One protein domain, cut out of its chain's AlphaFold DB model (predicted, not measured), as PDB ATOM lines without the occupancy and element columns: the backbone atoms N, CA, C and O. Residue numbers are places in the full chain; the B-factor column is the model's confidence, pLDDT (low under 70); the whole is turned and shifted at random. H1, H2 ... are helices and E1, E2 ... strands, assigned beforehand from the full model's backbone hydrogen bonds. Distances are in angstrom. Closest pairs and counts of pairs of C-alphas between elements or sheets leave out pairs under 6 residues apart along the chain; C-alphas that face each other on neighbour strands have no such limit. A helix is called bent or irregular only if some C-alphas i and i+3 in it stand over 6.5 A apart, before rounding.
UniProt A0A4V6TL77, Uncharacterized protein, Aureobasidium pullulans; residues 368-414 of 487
ATOM      1  N   ILE A 368      12.848  39.039 -43.273       89.12
ATOM      2  CA  ILE A 368      13.919  39.330 -42.308       89.12
ATOM      3  C   ILE A 368      15.263  39.434 -43.035       89.12
ATOM      4  O   ILE A 368      15.982  40.421 -42.870       89.12
ATOM      5  N   ALA A 369      15.596  38.467 -43.893       89.25
ATOM      6  CA  ALA A 369      16.860  38.450 -44.622       89.25
ATOM      7  C   ALA A 369      17.038  39.690 -45.513       89.25
ATOM      8  O   ALA A 369      18.112  40.299 -45.530       89.25
ATOM      9  N   ARG A 370      15.968  40.133 -46.187       90.81
ATOM     10  CA  ARG A 370      15.965  41.359 -46.999       90.81
ATOM     11  C   ARG A 370      16.248  42.617 -46.175       90.81
ATOM     12  O   ARG A 370      16.964  43.490 -46.655       90.81
ATOM     13  N   GLN A 371      15.706  42.716 -44.963       89.50
ATOM     14  CA  GLN A 371      15.933  43.863 -44.071       89.50
ATOM     15  C   GLN A 371      17.323  43.852 -43.436       89.50
ATOM     16  O   GLN A 371      17.928  44.904 -43.243       89.50
ATOM     17  N   MET A 372      17.839  42.663 -43.140       86.38
ATOM     18  CA  MET A 372      19.137  42.483 -42.497       86.38
ATOM     19  C   MET A 372      20.305  42.664 -43.467       86.38
ATOM     20  O   MET A 372      21.330  43.223 -43.091       86.38
ATOM     21  N   THR A 373      20.160  42.244 -44.727       87.62
ATOM     22  CA  THR A 373      21.246  42.284 -45.724       87.62
ATOM     23  C   THR A 373      21.903  43.669 -45.867       87.62
ATOM     24  O   THR A 373      23.132  43.735 -45.837       87.62
ATOM     25  N   PRO A 374      21.164  44.798 -45.949       88.38
ATOM     26  CA  PRO A 374      21.763  46.136 -46.002       88.38
ATOM     27  C   PRO A 374      22.578  46.526 -44.762       88.38
ATOM     28  O   PRO A 374      23.430  47.414 -44.860       88.38
ATOM     29  N   LEU A 375      22.330  45.885 -43.617       85.69
ATOM     30  CA  LEU A 375      23.025  46.122 -42.350       85.69
ATOM     31  C   LEU A 375      24.311  45.293 -42.221       85.69
ATOM     32  O   LEU A 375      25.145  45.592 -41.367       85.69
ATOM     33  N   MET A 376      24.491  44.285 -43.078       84.94
ATOM     34  CA  MET A 376      25.664  43.415 -43.089       84.94
ATOM     35  C   MET A 376      26.791  43.991 -43.940       84.94
ATOM     36  O   MET A 376      26.587  44.570 -45.009       84.94
ATOM     37  N   ASN A 377      28.016  43.791 -43.480       83.62
ATOM     38  CA  ASN A 377      29.229  44.051 -44.220       83.62
ATOM     39  C   ASN A 377      29.513  42.878 -45.172       83.62
ATOM     40  O   ASN A 377      30.108  41.874 -44.794       83.62
ATOM     41  N   THR A 378      29.123  43.028 -46.439       79.38
ATOM     42  CA  THR A 378      29.336  42.016 -47.489       79.38
ATOM     43  C   THR A 378      30.805  41.747 -47.799       79.38
ATOM     44  O   THR A 378      31.104  40.795 -48.507       79.38
ATOM     45  N   SER A 379      31.737  42.569 -47.306       79.31
ATOM     46  CA  SER A 379      33.157  42.266 -47.472       79.31
ATOM     47  C   SER A 379      33.612  41.101 -46.598       79.31
ATOM     48  O   SER A 379      34.623  40.513 -46.941       79.31
ATOM     49  N   THR A 380      32.891  40.721 -45.532       75.25
ATOM     50  CA  THR A 380      33.347  39.705 -44.557       75.25
ATOM     51  C   THR A 380      32.843  38.282 -44.831       75.25
ATOM     52  O   THR A 380      32.995  37.406 -43.983       75.25
ATOM     53  N   THR A 381      32.207  38.053 -45.977       75.12
ATOM     54  CA  THR A 381      31.581  36.781 -46.384       75.12
ATOM     55  C   THR A 381      32.341  36.202 -47.587       75.12
ATOM     56  O   THR A 381      32.940  36.947 -48.362       75.12
ATOM     57  N   ALA A 382      32.391  34.876 -47.709       69.94
ATOM     58  CA  ALA A 382      33.028  34.151 -48.811       69.94
ATOM     59  C   ALA A 382      32.121  34.006 -50.048       69.94
ATOM     60  O   ALA A 382      32.618  33.860 -51.164       69.94
ATOM     61  N   PHE A 383      30.802  34.041 -49.861       74.44
ATOM     62  CA  PHE A 383      29.779  33.880 -50.897       74.44
ATOM     63  C   PHE A 383      28.745  35.015 -50.821       74.44
ATOM     64  O   PHE A 383      28.771  35.838 -49.905       74.44
ATOM     65  N   PRO A 384      27.798  35.107 -51.773       83.25
ATOM     66  CA  PRO A 384      26.656  35.995 -51.610       83.25
ATOM     67  C   PRO A 384      25.908  35.704 -50.302       83.25
ATOM     68  O   PRO A 384      25.588  34.551 -50.012       83.25
ATOM     69  N   LEU A 385      25.572  36.755 -49.545       83.25
ATOM     70  CA  LEU A 385      24.824  36.630 -48.284       83.25
ATOM     71  C   LEU A 385      23.458  35.955 -48.474       83.25
ATOM     72  O   LEU A 385      22.960  35.293 -47.566       83.25
ATOM     73  N   ILE A 386      22.852  36.124 -49.650       87.94
ATOM     74  CA  ILE A 386      21.502  35.671 -49.973       87.94
ATOM     75  C   ILE A 386      21.550  34.649 -51.110       87.94
ATOM     76  O   ILE A 386      22.188  34.868 -52.139       87.94
ATOM     77  N   GLN A 387      20.848  33.533 -50.917       89.62
ATOM     78  CA  GLN A 387      20.606  32.511 -51.930       89.62
ATOM     79  C   GLN A 387      19.647  33.028 -53.010       89.62
ATOM     80  O   GLN A 387      18.873  33.959 -52.792       89.62
ATOM     81  N   SER A 388      19.580  32.339 -54.150       91.19
ATOM     82  CA  SER A 388      18.604  32.641 -55.212       91.19
ATOM     83  C   SER A 388      17.138  32.576 -54.751       91.19
ATOM     84  O   SER A 388      16.280  33.218 -55.349       91.19
ATOM     85  N   ASN A 389      16.843  31.841 -53.673       91.06
ATOM     86  CA  ASN A 389      15.510  31.729 -53.072       91.06
ATOM     87  C   ASN A 389      15.180  32.834 -52.039       91.06
ATOM     88  O   ASN A 389      14.116  32.783 -51.413       91.06
ATOM     89  N   GLY A 390      16.079  33.806 -51.840       91.06
ATOM     90  CA  GLY A 390      15.898  34.940 -50.929       91.06
ATOM     91  C   GLY A 390      16.224  34.670 -49.456       91.06
ATOM     92  O   GLY A 390      16.092  35.584 -48.646       91.06
ATOM     93  N   LEU A 391      16.632  33.453 -49.094       89.88
ATOM     94  CA  LEU A 391      17.083  33.116 -47.742       89.88
ATOM     95  C   LEU A 391      18.580  33.385 -47.582       89.88
ATOM     96  O   LEU A 391      19.313  33.462 -48.567       89.88
ATOM     97  N   PHE A 392      19.060  33.464 -46.341       86.00
ATOM     98  CA  PHE A 392      20.497  33.526 -46.097       86.00
ATOM     99  C   PHE A 392      21.191  32.277 -46.636       86.00
ATOM    100  O   PHE A 392      20.802  31.148 -46.329       86.00
ATOM    101  N   ASN A 393      22.255  32.476 -47.414       80.88
ATOM    102  CA  ASN A 393      23.143  31.390 -47.854       80.88
ATOM    103  C   ASN A 393      23.859  30.736 -46.669       80.88
ATOM    104  O   ASN A 393      24.317  29.601 -46.749       80.88
ATOM    105  N   GLY A 394      23.834  31.472 -45.557       75.19
ATOM    106  CA  GLY A 394      24.476  31.244 -44.295       75.19
ATOM    107  C   GLY A 394      25.986  31.241 -44.474       75.19
ATOM    108  O   GLY A 394      26.465  30.607 -45.397       75.19
ATOM    109  N   GLU A 395      26.694  31.975 -43.629       74.50
ATOM    110  CA  GLU A 395      28.151  32.104 -43.524       74.50
ATOM    111  C   GLU A 395      28.418  32.899 -42.248       74.50
ATOM    112  O   GLU A 395      27.477  33.239 -41.529       74.50
ATOM    113  N   GLN A 396      29.666  33.267 -41.976       78.06
ATOM    114  CA  GLN A 396      29.899  34.377 -41.068       78.06
ATOM    115  C   GLN A 396      29.747  35.716 -41.800       78.06
ATOM    116  O   GLN A 396      30.401  35.955 -42.815       78.06
ATOM    117  N   ALA A 397      28.929  36.617 -41.254       78.69
ATOM    118  CA  ALA A 397      28.931  38.021 -41.657       78.69
ATOM    119  C   ALA A 397      28.997  38.936 -40.436       78.69
ATOM    120  O   ALA A 397      28.546  38.578 -39.347       78.69
ATOM    121  N   CYS A 398      29.578  40.115 -40.631       81.31
ATOM    122  CA  CYS A 398      29.654  41.153 -39.616       81.31
ATOM    123  C   CYS A 398      28.659  42.266 -39.913       81.31
ATOM    124  O   CYS A 398      28.444  42.611 -41.072       81.31
ATOM    125  N   PHE A 399      28.102  42.894 -38.887       80.94
ATOM    126  CA  PHE A 399      27.336  44.122 -39.048       80.94
ATOM    127  C   PHE A 399      28.240  45.290 -39.452       80.94
ATOM    128  O   PHE A 399      29.407  45.370 -39.060       80.94
ATOM    129  N   LYS A 400      27.695  46.224 -40.236       81.12
ATOM    130  CA  LYS A 400      28.374  47.485 -40.555       81.12
ATOM    131  C   LYS A 400      28.599  48.305 -39.270       81.12
ATOM    132  O   LYS A 400      27.702  48.340 -38.424       81.12
ATOM    133  N   PRO A 401      29.748  48.993 -39.121       74.31
ATOM    134  CA  PRO A 401      29.964  49.917 -38.008       74.31
ATOM    135  C   PRO A 401      28.857  50.976 -37.917       74.31
ATOM    136  O   PRO A 401      28.393  51.470 -38.943       74.31
ATOM    137  N   GLY A 402      28.443  51.329 -36.694       68.50
ATOM    138  CA  GLY A 402      27.407  52.344 -36.457       68.50
ATOM    139  C   GLY A 402      25.980  51.911 -36.823       68.50
ATOM    140  O   GLY A 402      25.105  52.764 -36.959       68.50
ATOM    141  N   ASN A 403      25.733  50.610 -37.003       72.31
ATOM    142  CA  ASN A 403      24.389  50.075 -37.214       72.31
ATOM    143  C   ASN A 403      23.486  50.360 -35.989       72.31
ATOM    144  O   ASN A 403      23.914  50.116 -34.862       72.31
ATOM    145  N   PRO A 404      22.223  50.802 -36.171       65.25
ATOM    146  CA  PRO A 404      21.275  51.005 -35.070       65.25
ATOM    147  C   PRO A 404      21.025  49.776 -34.178       65.25
ATOM    148  O   PRO A 404      20.613  49.947 -33.033       65.25
ATOM    149  N   LEU A 405      21.258  48.553 -34.668       64.31
ATOM    150  CA  LEU A 405      21.073  47.326 -33.883       64.31
ATOM    151  C   LEU A 405      22.234  47.046 -32.918       64.31
ATOM    152  O   LEU A 405      22.015  46.463 -31.857       64.31
ATOM    153  N   PHE A 406      23.459  47.466 -33.261       64.38
ATOM    154  CA  PHE A 406      24.663  47.150 -32.490       64.38
ATOM    155  C   PHE A 406      25.662  48.307 -32.504       64.38
ATOM    156  O   PHE A 406      26.116  48.749 -33.557       64.38
ATOM    157  N   TYR A 407      26.055  48.753 -31.309       52.47
ATOM    158  CA  TYR A 407      27.001  49.859 -31.129       52.47
ATOM    159  C   TYR A 407      28.446  49.494 -31.533       52.47
ATOM    160  O   TYR A 407      29.253  50.376 -31.810       52.47
ATOM    161  N   ILE A 408      28.764  48.195 -31.599       55.97
ATOM    162  CA  ILE A 408      30.060  47.632 -32.013       55.97
ATOM    163  C   ILE A 408      29.798  46.642 -33.164       55.97
ATOM    164  O   ILE A 408      28.767  45.964 -33.131       55.97
ATOM    165  N   PRO A 409      30.677  46.530 -34.184       63.00
ATOM    166  CA  PRO A 409      30.535  45.524 -35.234       63.00
ATOM    167  C   PRO A 409      30.552  44.110 -34.639       63.00
ATOM    168  O   PRO A 409      31.606  43.599 -34.259       63.00
ATOM    169  N   LEU A 410      29.377  43.482 -34.558       75.44
ATOM    170  CA  LEU A 410      29.249  42.075 -34.197       75.44
ATOM    171  C   LEU A 410      29.282  41.209 -35.452       75.44
ATOM    172  O   LEU A 410      28.755  41.594 -36.493       75.44
ATOM    173  N   CYS A 411      29.870  40.031 -35.351       74.94
ATOM    174  CA  CYS A 411      29.918  39.022 -36.383       74.94
ATOM    175  C   CYS A 411      29.242  37.764 -35.873       74.94
ATOM    176  O   CYS A 411      29.522  37.301 -34.771       74.94
ATOM    177  N   GLN A 412      28.361  37.209 -36.691       73.56
ATOM    178  CA  GLN A 412      27.589  36.022 -36.355       73.56
ATOM    179  C   GLN A 412      27.734  35.016 -37.485       73.56
ATOM    180  O   GLN A 412      27.803  35.390 -38.659       73.56
ATOM    181  N   SER A 413      27.809  33.737 -37.130       74.12
ATOM    182  CA  SER A 413      27.613  32.673 -38.105       74.12
ATOM    183  C   SER A 413      26.114  32.498 -38.363       74.12
ATOM    184  O   SER A 413      25.302  32.557 -37.452       74.12
ATOM    185  N   TYR A 414      25.729  32.240 -39.601       75.44
ATOM    186  CA  TYR A 414      24.357  31.922 -39.986       75.44
ATOM    187  C   TYR A 414      24.344  30.507 -40.540       75.44
ATOM    188  O   TYR A 414      25.213  30.148 -41.333       75.44
TER     189      TYR A 414
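AT A GLANCE: This is residues 368 to 414 of the 487 residues of an uncharacterized protein of Aureobasidium pullulans (UniProt A0A4V6TL77). Little regular structure: mostly loops, round a small two-strand hairpin, E1 and E2, with the short helix H1 to one side; the loops round Ser 388 and Tyr 407 make the two far ends. The 47 printed residues hold H1, E1, E2 in that order, an antiparallel sheet, E1 - E2, and class mixed, with 15 residues in named elements. The whole is compact, radius of gyration of the C-alphas 10.1 A, yet elongated, 30 by 20 by 14 A.

HOW THE PARTS SIT: Look first at the hairpin of E1, residues 396 to 399, and E2, residues 411 to 413: antiparallel at 149 degrees, N 397 and O 412 within hydrogen-bond range at 3.1 A. Residues 376 to 377 pair antiparallel with 398 to 399 of E1. H1, residues 368 to 375, is apart from E2; its closest C-alpha pair with E1 is Leu 375 and Phe 399, 5.8 A. In H1, 2 of 4 O i to N i+4 pairs and 3 of 5 O i to N i+3 pairs are within range.

IN THESE COORDINATES: Find C-alpha 396 at (29.899, 34.377, -41.068); E1 runs 10.3 A and E2 7.0 A. H1 starts at C-alpha 368, (13.919, 39.330, -42.308), and runs 11.4 A; it is only just irregular, C-alphas 371 and 374 being 6.55 A apart.

THE WHOLE: The C-alphas of Ser 388 and Tyr 407, the two farthest apart, are 30.8 A apart. The links H1 to E1, 20 residues, and E1 to E2, 11 residues, are long. The printed part has no cut; pLDDT is under 70 at residues 382, 402 and 404 to 409.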